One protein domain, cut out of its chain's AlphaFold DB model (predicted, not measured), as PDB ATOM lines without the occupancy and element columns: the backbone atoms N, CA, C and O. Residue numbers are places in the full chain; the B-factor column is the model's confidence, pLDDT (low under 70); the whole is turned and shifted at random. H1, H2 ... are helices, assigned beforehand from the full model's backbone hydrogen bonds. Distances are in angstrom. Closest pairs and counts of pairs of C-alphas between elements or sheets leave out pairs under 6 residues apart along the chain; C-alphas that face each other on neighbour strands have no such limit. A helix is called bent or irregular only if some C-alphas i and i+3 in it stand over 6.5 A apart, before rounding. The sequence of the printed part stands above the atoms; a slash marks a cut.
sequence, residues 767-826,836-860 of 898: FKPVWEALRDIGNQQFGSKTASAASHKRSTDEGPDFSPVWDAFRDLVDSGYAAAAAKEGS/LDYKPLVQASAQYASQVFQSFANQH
ATOM      1  N   PHE A 767     132.887 135.777 149.074       89.50
ATOM      2  CA  PHE A 767     132.473 135.416 150.431       89.50
ATOM      3  C   PHE A 767     131.593 136.500 151.084       89.50
ATOM      4  O   PHE A 767     130.993 136.260 152.131       89.50
ATOM      5  N   LYS A 768     131.467 137.691 150.479       90.75
ATOM      6  CA  LYS A 768     130.777 138.842 151.075       90.75
ATOM      7  C   LYS A 768     129.309 138.588 151.456       90.75
ATOM      8  O   LYS A 768     128.958 138.936 152.580       90.75
ATOM      9  N   PRO A 769     128.456 137.946 150.631       91.12
ATOM     10  CA  PRO A 769     127.062 137.690 151.007       91.12
ATOM     11  C   PRO A 769     126.954 136.727 152.198       91.12
ATOM     12  O   PRO A 769     126.068 136.854 153.041       91.12
ATOM     13  N   VAL A 770     127.878 135.763 152.283       93.69
ATOM     14  CA  VAL A 770     127.958 134.811 153.399       93.69
ATOM     15  C   VAL A 770     128.416 135.525 154.664       93.69
ATOM     16  O   VAL A 770     127.836 135.319 155.730       93.69
ATOM     17  N   TRP A 771     129.422 136.395 154.545       95.56
ATOM     18  CA  TRP A 771     129.884 137.228 155.646       95.56
ATOM     19  C   TRP A 771     128.782 138.150 156.172       95.56
ATOM     20  O   TRP A 771     128.595 138.220 157.380       95.56
ATOM     21  N   GLU A 772     128.011 138.806 155.303       94.94
ATOM     22  CA  GLU A 772     126.895 139.670 155.708       94.94
ATOM     23  C   GLU A 772     125.830 138.892 156.499       94.94
ATOM     24  O   GLU A 772     125.435 139.331 157.579       94.94
ATOM     25  N   ALA A 773     125.452 137.693 156.044       92.38
ATOM     26  CA  ALA A 773     124.518 136.832 156.770       92.38
ATOM     27  C   ALA A 773     125.078 136.351 158.123       92.38
ATOM     28  O   ALA A 773     124.374 136.374 159.135       92.38
ATOM     29  N   LEU A 774     126.352 135.940 158.168       93.56
ATOM     30  CA  LEU A 774     127.023 135.541 159.410       93.56
ATOM     31  C   LEU A 774     127.107 136.719 160.388       93.56
ATOM     32  O   LEU A 774     126.862 136.557 161.584       93.56
ATOM     33  N   ARG A 775     127.426 137.907 159.869       95.38
ATOM     34  CA  ARG A 775     127.520 139.146 160.630       95.38
ATOM     35  C   ARG A 775     126.178 139.507 161.250       95.38
ATOM     36  O   ARG A 775     126.139 139.860 162.425       95.38
ATOM     37  N   ASP A 776     125.088 139.388 160.502       93.94
ATOM     38  CA  ASP A 776     123.744 139.673 161.003       93.94
ATOM     39  C   ASP A 776     123.329 138.689 162.099       93.94
ATOM     40  O   ASP A 776     122.865 139.114 163.157       93.94
ATOM     41  N   ILE A 777     123.570 137.387 161.904       93.38
ATOM     42  CA  ILE A 777     123.287 136.361 162.921       93.38
ATOM     43  C   ILE A 777     124.109 136.615 164.184       93.38
ATOM     44  O   ILE A 777     123.565 136.615 165.290       93.38
ATOM     45  N   GLY A 778     125.413 136.848 164.052       93.56
ATOM     46  CA  GLY A 778     126.246 137.071 165.223       93.56
ATOM     47  C   GLY A 778     125.975 138.420 165.889       93.56
ATOM     48  O   GLY A 778     125.998 138.487 167.109       93.56
ATOM     49  N   ASN A 779     125.582 139.468 165.159       93.62
ATOM     50  CA  ASN A 779     125.108 140.716 165.770       93.62
ATOM     51  C   ASN A 779     123.779 140.520 166.517       93.62
ATOM     52  O   ASN A 779     123.589 141.112 167.577       93.62
ATOM     53  N   GLN A 780     122.875 139.675 166.016       90.75
ATOM     54  CA  GLN A 780     121.652 139.312 166.741       90.75
ATOM     55  C   GLN A 780     121.952 138.506 168.011       90.75
ATOM     56  O   GLN A 780     121.265 138.670 169.019       90.75
ATOM     57  N   GLN A 781     122.963 137.633 167.979       89.75
ATOM     58  CA  GLN A 781     123.288 136.756 169.105       89.75
ATOM     59  C   GLN A 781     124.259 137.363 170.125       89.75
ATOM     60  O   GLN A 781     124.179 136.999 171.297       89.75
ATOM     61  N   PHE A 782     125.166 138.238 169.696       92.62
ATOM     62  CA  PHE A 782     126.330 138.704 170.459       92.62
ATOM     63  C   PHE A 782     126.621 140.204 170.262       92.62
ATOM     64  O   PHE A 782     127.628 140.703 170.750       92.62
ATOM     65  N   GLY A 783     125.796 140.942 169.515       86.00
ATOM     66  CA  GLY A 783     126.029 142.362 169.253       86.00
ATOM     67  C   GLY A 783     125.746 143.239 170.475       86.00
ATOM     68  O   GLY A 783     124.665 143.188 171.061       86.00
ATOM     69  N   SER A 784     126.695 144.114 170.813       65.62
ATOM     70  CA  SER A 784     126.655 144.961 172.014       65.62
ATOM     71  C   SER A 784     125.644 146.123 171.969       65.62
ATOM     72  O   SER A 784     125.297 146.680 173.009       65.62
ATOM     73  N   LYS A 785     125.140 146.521 170.791       56.41
ATOM     74  CA  LYS A 785     124.550 147.867 170.603       56.41
ATOM     75  C   LYS A 785     123.025 147.998 170.715       56.41
ATOM     76  O   LYS A 785     122.540 149.123 170.769       56.41
ATOM     77  N   THR A 786     122.258 146.911 170.798       50.81
ATOM     78  CA  THR A 786     120.779 146.985 170.934       50.81
ATOM     79  C   THR A 786     120.197 146.008 171.955       50.81
ATOM     80  O   THR A 786     118.981 145.879 172.090       50.81
ATOM     81  N   ALA A 787     121.044 145.326 172.720       49.81
ATOM     82  CA  ALA A 787     120.656 144.158 173.495       49.81
ATOM     83  C   ALA A 787     120.025 144.468 174.871       49.81
ATOM     84  O   ALA A 787     120.146 143.662 175.788       49.81
ATOM     85  N   SER A 788     119.277 145.566 175.036       53.25
ATOM     86  CA  SER A 788     118.568 145.827 176.307       53.25
ATOM     87  C   SER A 788     117.500 144.772 176.640       53.25
ATOM     88  O   SER A 788     117.078 144.688 177.786       53.25
ATOM     89  N   ALA A 789     117.100 143.927 175.680       53.25
ATOM     90  CA  ALA A 789     116.177 142.811 175.913       53.25
ATOM     91  C   ALA A 789     116.832 141.418 175.798       53.25
ATOM     92  O   ALA A 789     116.537 140.535 176.603       53.25
ATOM     93  N   ALA A 790     117.728 141.197 174.824       53.28
ATOM     94  CA  ALA A 790     118.346 139.884 174.589       53.28
ATOM     95  C   ALA A 790     119.619 139.642 175.422       53.28
ATOM     96  O   ALA A 790     119.835 138.518 175.874       53.28
ATOM     97  N   SER A 791     120.424 140.685 175.679       51.97
ATOM     98  CA  SER A 791     121.566 140.603 176.602       51.97
ATOM     99  C   SER A 791     121.076 140.600 178.044       51.97
ATOM    100  O   SER A 791     121.558 139.788 178.815       51.97
ATOM    101  N   HIS A 792     120.023 141.352 178.396       51.25
ATOM    102  CA  HIS A 792     119.426 141.280 179.741       51.25
ATOM    103  C   HIS A 792     118.899 139.884 180.105       51.25
ATOM    104  O   HIS A 792     119.055 139.449 181.239       51.25
ATOM    105  N   LYS A 793     118.335 139.141 179.140       53.53
ATOM    106  CA  LYS A 793     117.916 137.743 179.355       53.53
ATOM    107  C   LYS A 793     119.084 136.773 179.557       53.53
ATOM    108  O   LYS A 793     118.856 135.674 180.044       53.53
ATOM    109  N   ARG A 794     120.302 137.153 179.152       55.84
ATOM    110  CA  ARG A 794     121.525 136.371 179.372       55.84
ATOM    111  C   ARG A 794     122.381 136.907 180.508       55.84
ATOM    112  O   ARG A 794     123.102 136.113 181.065       55.84
ATOM    113  N   SER A 795     122.299 138.188 180.867       51.09
ATOM    114  CA  SER A 795     123.093 138.789 181.945       51.09
ATOM    115  C   SER A 795     122.549 138.458 183.333       51.09
ATOM    116  O   SER A 795     123.227 138.700 184.323       51.09
ATOM    117  N   THR A 796     121.314 137.954 183.421       51.62
ATOM    118  CA  THR A 796     120.768 137.394 184.665       51.62
ATOM    119  C   THR A 796     121.245 135.968 184.926       51.62
ATOM    120  O   THR A 796     121.185 135.527 186.068       51.62
ATOM    121  N   ASP A 797     121.731 135.264 183.898       57.78
ATOM    122  CA  ASP A 797     122.509 134.037 184.062       57.78
ATOM    123  C   ASP A 797     123.990 134.441 184.055       57.78
ATOM    124  O   ASP A 797     124.434 135.156 183.170       57.78
ATOM    125  N   GLU A 798     124.780 134.032 185.043       68.56
ATOM    126  CA  GLU A 798     126.174 134.478 185.257       68.56
ATOM    127  C   GLU A 798     127.192 133.991 184.191       68.56
ATOM    128  O   GLU A 798     128.348 133.686 184.489       68.56
ATOM    129  N   GLY A 799     126.773 133.850 182.934       80.56
ATOM    130  CA  GLY A 799     127.611 133.404 181.833       80.56
ATOM    131  C   GLY A 799     128.620 134.471 181.378       80.56
ATOM    132  O   GLY A 799     128.320 135.665 181.412       80.56
ATOM    133  N   PRO A 800     129.810 134.054 180.910       88.38
ATOM    134  CA  PRO A 800     130.812 134.958 180.354       88.38
ATOM    135  C   PRO A 800     130.293 135.653 179.086       88.38
ATOM    136  O   PRO A 800     129.631 135.035 178.246       88.38
ATOM    137  N   ASP A 801     130.613 136.939 178.932       90.12
ATOM    138  CA  ASP A 801     130.130 137.750 177.816       90.12
ATOM    139  C   ASP A 801     131.003 137.538 176.573       90.12
ATOM    140  O   ASP A 801     132.167 137.935 176.529       90.12
ATOM    141  N   PHE A 802     130.439 136.909 175.538       94.31
ATOM    142  CA  PHE A 802     131.124 136.681 174.261       94.31
ATOM    143  C   PHE A 802     131.102 137.909 173.331       94.31
ATOM    144  O   PHE A 802     131.818 137.932 172.326       94.31
ATOM    145  N   SER A 803     130.319 138.945 173.654       95.06
ATOM    146  CA  SER A 803     130.147 140.137 172.808       95.06
ATOM    147  C   SER A 803     131.472 140.812 172.407       95.06
ATOM    148  O   SER A 803     131.629 141.123 171.226       95.06
ATOM    149  N   PRO A 804     132.477 140.960 173.298       93.44
ATOM    150  CA  PRO A 804     133.765 141.554 172.931       93.44
ATOM    151  C   PRO A 804     134.542 140.737 171.889       93.44
ATOM    152  O   PRO A 804     135.200 141.307 171.019       93.44
ATOM    153  N   VAL A 805     134.470 139.401 171.955       95.62
ATOM    154  CA  VAL A 805     135.142 138.507 170.991       95.62
ATOM    155  C   VAL A 805     134.474 138.610 169.631       95.62
ATOM    156  O   VAL A 805     135.157 138.707 168.611       95.62
ATOM    157  N   TRP A 806     133.143 138.612 169.627       96.94
ATOM    158  CA  TRP A 806     132.361 138.777 168.414       96.94
ATOM    159  C   TRP A 806     132.626 140.129 167.743       96.94
ATOM    160  O   TRP A 806     132.901 140.162 166.544       96.94
ATOM    161  N   ASP A 807     132.610 141.226 168.506       95.31
ATOM    162  CA  ASP A 807     132.889 142.568 167.988       95.31
ATOM    163  C   ASP A 807     134.303 142.639 167.377       95.31
ATOM    164  O   ASP A 807     134.457 143.101 166.249       95.31
ATOM    165  N   ALA A 808     135.323 142.087 168.045       94.88
ATOM    166  CA  ALA A 808     136.690 142.075 167.520       94.88
ATOM    167  C   ALA A 808     136.858 141.199 166.262       94.88
ATOM    168  O   ALA A 808     137.612 141.551 165.354       94.88
ATOM    169  N   PHE A 809     136.161 140.060 166.186       96.06
ATOM    170  CA  PHE A 809     136.159 139.203 164.999       96.06
ATOM    171  C   PHE A 809     135.455 139.879 163.820       96.06
ATOM    172  O   PHE A 809     135.978 139.876 162.705       96.06
ATOM    173  N   ARG A 810     134.297 140.498 164.072       97.00
ATOM    174  CA  ARG A 810     133.568 141.274 163.071       97.00
ATOM    175  C   ARG A 810     134.441 142.387 162.508       97.00
ATOM    176  O   ARG A 810     134.577 142.487 161.293       97.00
ATOM    177  N   ASP A 811     135.053 143.177 163.383       96.06
ATOM    178  CA  ASP A 811     135.862 144.325 162.983       96.06
ATOM    179  C   ASP A 811     137.104 143.886 162.184       96.06
ATOM    180  O   ASP A 811     137.461 144.533 161.199       96.06
ATOM    181  N   LEU A 812     137.715 142.744 162.526       96.25
ATOM    182  CA  LEU A 812     138.809 142.153 161.749       96.25
ATOM    183  C   LEU A 812     138.373 141.833 160.312       96.25
ATOM    184  O   LEU A 812     139.044 142.236 159.361       96.25
ATOM    185  N   VAL A 813     137.255 141.128 160.134       95.69
ATOM    186  CA  VAL A 813     136.792 140.721 158.798       95.69
ATOM    187  C   VAL A 813     136.280 141.922 157.996       95.69
ATOM    188  O   VAL A 813     136.640 142.068 156.826       95.69
ATOM    189  N   ASP A 814     135.526 142.833 158.620       95.69
ATOM    190  CA  ASP A 814     135.065 144.074 157.986       95.69
ATOM    191  C   ASP A 814     136.256 144.959 157.561       95.69
ATOM    192  O   ASP A 814     136.247 145.522 156.463       95.69
ATOM    193  N   SER A 815     137.329 145.024 158.365       94.50
ATOM    194  CA  SER A 815     138.563 145.732 157.989       94.50
ATOM    195  C   SER A 815     139.265 145.093 156.786       94.50
ATOM    196  O   SER A 815     139.796 145.806 155.933       94.50
ATOM    197  N   GLY A 816     139.210 143.761 156.661       93.25
ATOM    198  CA  GLY A 816     139.725 143.032 155.505       93.25
ATOM    199  C   GLY A 816     138.982 143.379 154.219       93.25
ATOM    200  O   GLY A 816     139.616 143.683 153.206       93.25
ATOM    201  N   TYR A 817     137.649 143.421 154.274       93.25
ATOM    202  CA  TYR A 817     136.825 143.859 153.145       93.25
ATOM    203  C   TYR A 817     137.057 145.327 152.787       93.25
ATOM    204  O   TYR A 817     137.179 145.652 151.606       93.25
ATOM    205  N   ALA A 818     137.175 146.212 153.781       92.44
ATOM    206  CA  ALA A 818     137.478 147.621 153.546       92.44
ATOM    207  C   ALA A 818     138.857 147.806 152.887       92.44
ATOM    208  O   ALA A 818     138.996 148.582 151.940       92.44
ATOM    209  N   ALA A 819     139.868 147.056 153.333       89.88
ATOM    210  CA  ALA A 819     141.210 147.101 152.759       89.88
ATOM    211  C   ALA A 819     141.267 146.514 151.338       89.88
ATOM    212  O   ALA A 819     142.019 147.015 150.499       89.88
ATOM    213  N   ALA A 820     140.469 145.480 151.047       87.38
ATOM    214  CA  ALA A 820     140.321 144.935 149.700       87.38
ATOM    215  C   ALA A 820     139.641 145.944 148.757       87.38
ATOM    216  O   ALA A 820     140.174 146.232 147.686       87.38
ATOM    217  N   ALA A 821     138.536 146.559 149.193       89.06
ATOM    218  CA  ALA A 821     137.816 147.574 148.422       89.06
ATOM    219  C   ALA A 821     138.675 148.823 148.149       89.06
ATOM    220  O   ALA A 821     138.655 149.369 147.047       89.06
ATOM    221  N   ALA A 822     139.493 149.248 149.120       89.44
ATOM    222  CA  ALA A 822     140.426 150.361 148.937       89.44
ATOM    223  C   ALA A 822     141.499 150.073 147.867       89.44
ATOM    224  O   ALA A 822     141.949 150.995 147.187       89.44
ATOM    225  N   LYS A 823     141.893 148.804 147.685       83.12
ATOM    226  CA  LYS A 823     142.892 148.386 146.685       83.12
ATOM    227  C   LYS A 823     142.322 148.220 145.281       83.12
ATOM    228  O   LYS A 823     143.060 148.415 144.318       83.12
ATOM    229  N   GLU A 824     141.034 147.915 145.134       80.69
ATOM    230  CA  GLU A 824     140.388 147.863 143.813       80.69
ATOM    231  C   GLU A 824     140.371 149.231 143.112       80.69
ATOM    232  O   GLU A 824     140.430 149.291 141.884       80.69
ATOM    233  N   GLY A 825     140.389 150.331 143.873       77.00
ATOM    234  CA  GLY A 825     140.502 151.690 143.334       77.00
ATOM    235  C   GLY A 825     141.905 152.081 142.850       77.00
ATOM    236  O   GLY A 825     142.038 153.045 142.098       77.00
ATOM    237  N   SER A 826     142.958 151.347 143.238       68.00
ATOM    238  CA  SER A 826     144.334 151.616 142.810       68.00
ATOM    239  C   SER A 826     144.793 150.551 141.815       68.00
ATOM    240  O   SER A 826     145.301 149.494 142.185       68.00
ATOM    241  N   LEU A 836     146.225 142.907 158.133       89.56
ATOM    242  CA  LEU A 836     145.116 142.817 159.084       89.56
ATOM    243  C   LEU A 836     145.644 142.962 160.522       89.56
ATOM    244  O   LEU A 836     146.644 142.333 160.876       89.56
ATOM    245  N   ASP A 837     144.991 143.778 161.355       91.19
ATOM    246  CA  ASP A 837     145.347 143.914 162.775       91.19
ATOM    247  C   ASP A 837     144.596 142.883 163.628       91.19
ATOM    248  O   ASP A 837     143.427 143.052 163.967       91.19
ATOM    249  N   TYR A 838     145.283 141.803 163.994       92.81
ATOM    250  CA  TYR A 838     144.725 140.725 164.815       92.81
ATOM    251  C   TYR A 838     144.750 141.022 166.324       92.81
ATOM    252  O   TYR A 838     144.185 140.251 167.105       92.81
ATOM    253  N   LYS A 839     145.401 142.108 166.773       92.50
ATOM    254  CA  LYS A 839     145.583 142.391 168.209       92.50
ATOM    255  C   LYS A 839     144.261 142.517 168.978       92.50
ATOM    256  O   LYS A 839     144.186 141.913 170.052       92.50
ATOM    257  N   PRO A 840     143.220 143.209 168.470       91.50
ATOM    258  CA  PRO A 840     141.947 143.321 169.182       91.50
ATOM    259  C   PRO A 840     141.279 141.959 169.402       91.50
ATOM    260  O   PRO A 840     140.765 141.692 170.485       91.50
ATOM    261  N   LEU A 841     141.353 141.058 168.415       92.81
ATOM    262  CA  LEU A 841     140.777 139.714 168.509       92.81
ATOM    263  C   LEU A 841     141.497 138.852 169.554       92.81
ATOM    264  O   LEU A 841     140.858 138.158 170.348       92.81
ATOM    265  N   VAL A 842     142.829 138.913 169.593       89.25
ATOM    266  CA  VAL A 842     143.632 138.194 170.596       89.25
ATOM    267  C   VAL A 842     143.351 138.727 172.005       89.25
ATOM    268  O   VAL A 842     143.179 137.945 172.937       89.25
ATOM    269  N   GLN A 843     143.237 140.046 172.173       92.44
ATOM    270  CA  GLN A 843     142.907 140.645 173.469       92.44
ATOM    271  C   GLN A 843     141.494 140.275 173.938       92.44
ATOM    272  O   GLN A 843     141.326 139.863 175.085       92.44
ATOM    273  N   ALA A 844     140.495 140.360 173.056       90.50
ATOM    274  CA  ALA A 844     139.117 140.016 173.393       90.50
ATOM    275  C   ALA A 844     138.962 138.526 173.739       90.50
ATOM    276  O   ALA A 844     138.308 138.178 174.720       90.50
ATOM    277  N   SER A 845     139.607 137.637 172.977       86.62
ATOM    278  CA  SER A 845     139.588 136.193 173.257       86.62
ATOM    279  C   SER A 845     140.288 135.837 174.572       86.62
ATOM    280  O   SER A 845     139.773 135.009 175.321       86.62
ATOM    281  N   ALA A 846     141.400 136.501 174.909       89.00
ATOM    282  CA  ALA A 846     142.064 136.331 176.200       89.00
ATOM    283  C   ALA A 846     141.182 136.789 177.376       89.00
ATOM    284  O   ALA A 846     141.113 136.109 178.401       89.00
ATOM    285  N   GLN A 847     140.466 137.909 177.224       89.88
ATOM    286  CA  GLN A 847     139.519 138.394 178.233       89.88
ATOM    287  C   GLN A 847     138.341 137.436 178.417       89.88
ATOM    288  O   GLN A 847     138.016 137.089 179.551       89.88
ATOM    289  N   TYR A 848     137.748 136.953 177.324       92.56
ATOM    290  CA  TYR A 848     136.674 135.963 177.390       92.56
ATOM    291  C   TYR A 848     137.138 134.664 178.051       92.56
ATOM    292  O   TYR A 848     136.463 134.154 178.942       92.56
ATOM    293  N   ALA A 849     138.325 134.158 177.696       88.50
ATOM    294  CA  ALA A 849     138.904 132.994 178.359       88.50
ATOM    295  C   ALA A 849     139.077 133.238 179.867       88.50
ATOM    296  O   ALA A 849     138.709 132.385 180.671       88.50
ATOM    297  N   SER A 850     139.565 134.418 180.268       89.75
ATOM    298  CA  SER A 850     139.690 134.790 181.680       89.75
ATOM    299  C   SER A 850     138.336 134.815 182.400       89.75
ATOM    300  O   SER A 850     138.232 134.258 183.490       89.75
ATOM    301  N   GLN A 851     137.285 135.363 181.781       87.62
ATOM    302  CA  GLN A 851     135.927 135.355 182.340       87.62
ATOM    303  C   GLN A 851     135.364 133.937 182.468       87.62
ATOM    304  O   GLN A 851     134.789 133.592 183.495       87.62
ATOM    305  N   VAL A 852     135.579 133.090 181.458       87.94
ATOM    306  CA  VAL A 852     135.214 131.670 181.497       87.94
ATOM    307  C   VAL A 852     135.912 130.985 182.681       87.94
ATOM    308  O   VAL A 852     135.247 130.352 183.499       87.94
ATOM    309  N   PHE A 853     137.225 131.174 182.855       85.81
ATOM    310  CA  PHE A 853     137.964 130.614 183.994       85.81
ATOM    311  C   PHE A 853     137.503 131.165 185.348       85.81
ATOM    312  O   PHE A 853     137.367 130.395 186.298       85.81
ATOM    313  N   GLN A 854     137.211 132.463 185.445       84.06
ATOM    314  CA  GLN A 854     136.671 133.068 186.666       84.06
ATOM    315  C   GLN A 854     135.278 132.529 187.001       84.06
ATOM    316  O   GLN A 854     135.010 132.234 188.164       84.06
ATOM    317  N   SER A 855     134.416 132.320 185.999       82.00
ATOM    318  CA  SER A 855     133.093 131.718 186.204       82.00
ATOM    319  C   SER A 855     133.197 130.294 186.765       82.00
ATOM    320  O   SER A 855     132.429 129.922 187.648       82.00
ATOM    321  N   PHE A 856     134.214 129.527 186.351       78.81
ATOM    322  CA  PHE A 856     134.498 128.213 186.930       78.81
ATOM    323  C   PHE A 856     135.069 128.298 188.350       78.81
ATOM    324  O   PHE A 856     134.660 127.526 189.214       78.81
ATOM    325  N   ALA A 857     135.985 129.233 188.615       77.69
ATOM    326  CA  ALA A 857     136.586 129.402 189.939       77.69
ATOM    327  C   ALA A 857     135.555 129.845 190.994       77.69
ATOM    328  O   ALA A 857     135.545 129.328 192.112       77.69
ATOM    329  N   ASN A 858     134.643 130.746 190.623       74.50
ATOM    330  CA  ASN A 858     133.642 131.298 191.536       74.50
ATOM    331  C   ASN A 858     132.531 130.293 191.887       74.50
ATOM    332  O   ASN A 858     131.989 130.351 192.988       74.50
ATOM    333  N   GLN A 859     132.250 129.303 191.029       67.69
ATOM    334  CA  GLN A 859     131.269 128.243 191.318       67.69
ATOM    335  C   GLN A 859     131.713 127.251 192.411       67.69
ATOM    336  O   GLN A 859     130.890 126.487 192.917       67.69
ATOM    337  N   HIS A 860     132.986 127.266 192.822       59.41
ATOM    338  CA  HIS A 860     133.491 126.419 193.909       59.41
ATOM    339  C   HIS A 860     133.352 127.047 195.310       59.41
ATOM    340  O   HIS A 860     133.542 126.356 196.314       59.41
TER     341      HIS A 860
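AT A GLANCE: This is residues 767 to 826 and 836 to 860 of the 898 residues of an uncharacterized protein of Anthracocystis flocculosa (UniProt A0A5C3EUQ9). Three helices lie side by side in a row, with the longest, H3, in the middle and H1 and H4 packing on its first part from either side, both running opposite to it. H3 and H4 are staggered: residues 820 to 826, of which 820 to 824 belong to H3, stick out, and a loop with the small helix H2 joins H1 to H3. The printed part has 85 residues with four named helices, in the order H1, H2, H3, H4 along the chain, and no named strand; the class is all helix. It is loose, with a radius of gyration of the C-alphas of 15.6 A, and makes a rod spanning 57 by 27 by 18 A.

HOW THE PARTS SIT: H3, residues 803 to 824, touches H4, residues 839 to 858, at a shallow tilt of 11 degrees, and they run opposite ways. The closest C-alphas of the two are those of Ala 808 and Leu 841, 4.8 A apart. H3 touches H4 with residues 804 to 812 alone, and H4 touches H3 with residues 840 to 848 alone; the two centres are 21.5 A apart. H3 touches H1, residues 768 to 782, with residues 803 to 810 alone. They run opposite ways at a shallow tilt of 21 degrees, and the closest C-alphas are those of Phe 782 and Ser 803, 4.7 A apart. H1 and H4 are apart. H2, residues 792 to 795, touches no helix. In H1, H3 and H4 every O i to N i+4 pair is within hydrogen-bond range; H2 is too short for such a pair, and its one O i to N i+3 pair is not within range.

IN THESE COORDINATES: H3 has 22 residues and measures 31.7 A from C-alpha 803 at (130.147, 140.137, 172.808) to C-alpha 824 at (140.388, 147.863, 143.813). H4 has 20 residues and measures 28.5 A, ending with C-alpha 858 at (133.642, 131.298, 191.536). H1 has 15 residues and measures 19.9 A, beginning with C-alpha 768 at (130.777, 138.842, 151.075). H2 has 4 residues and measures 5.0 A. No helix is bent.

THE WHOLE: The two C-alphas farthest apart are those of Ser 826 and His 860, at 58.0 A. Residues 792 to 797, of which 792 to 795 belong to H2, stand free, and so do residues 820 to 826, of which 820 to 824 belong to H3. The links H1 to H2 and H2 to H3 are short. The link from H3 to H4 runs across the cut: residues 827 to 835 are not printed, and C-alphas 826 and 836 are 18.5 A apart. The mean pLDDT of the printed part is 83.3; residues 784 to 798, residue 826 and residues 859 to 860 are under 70.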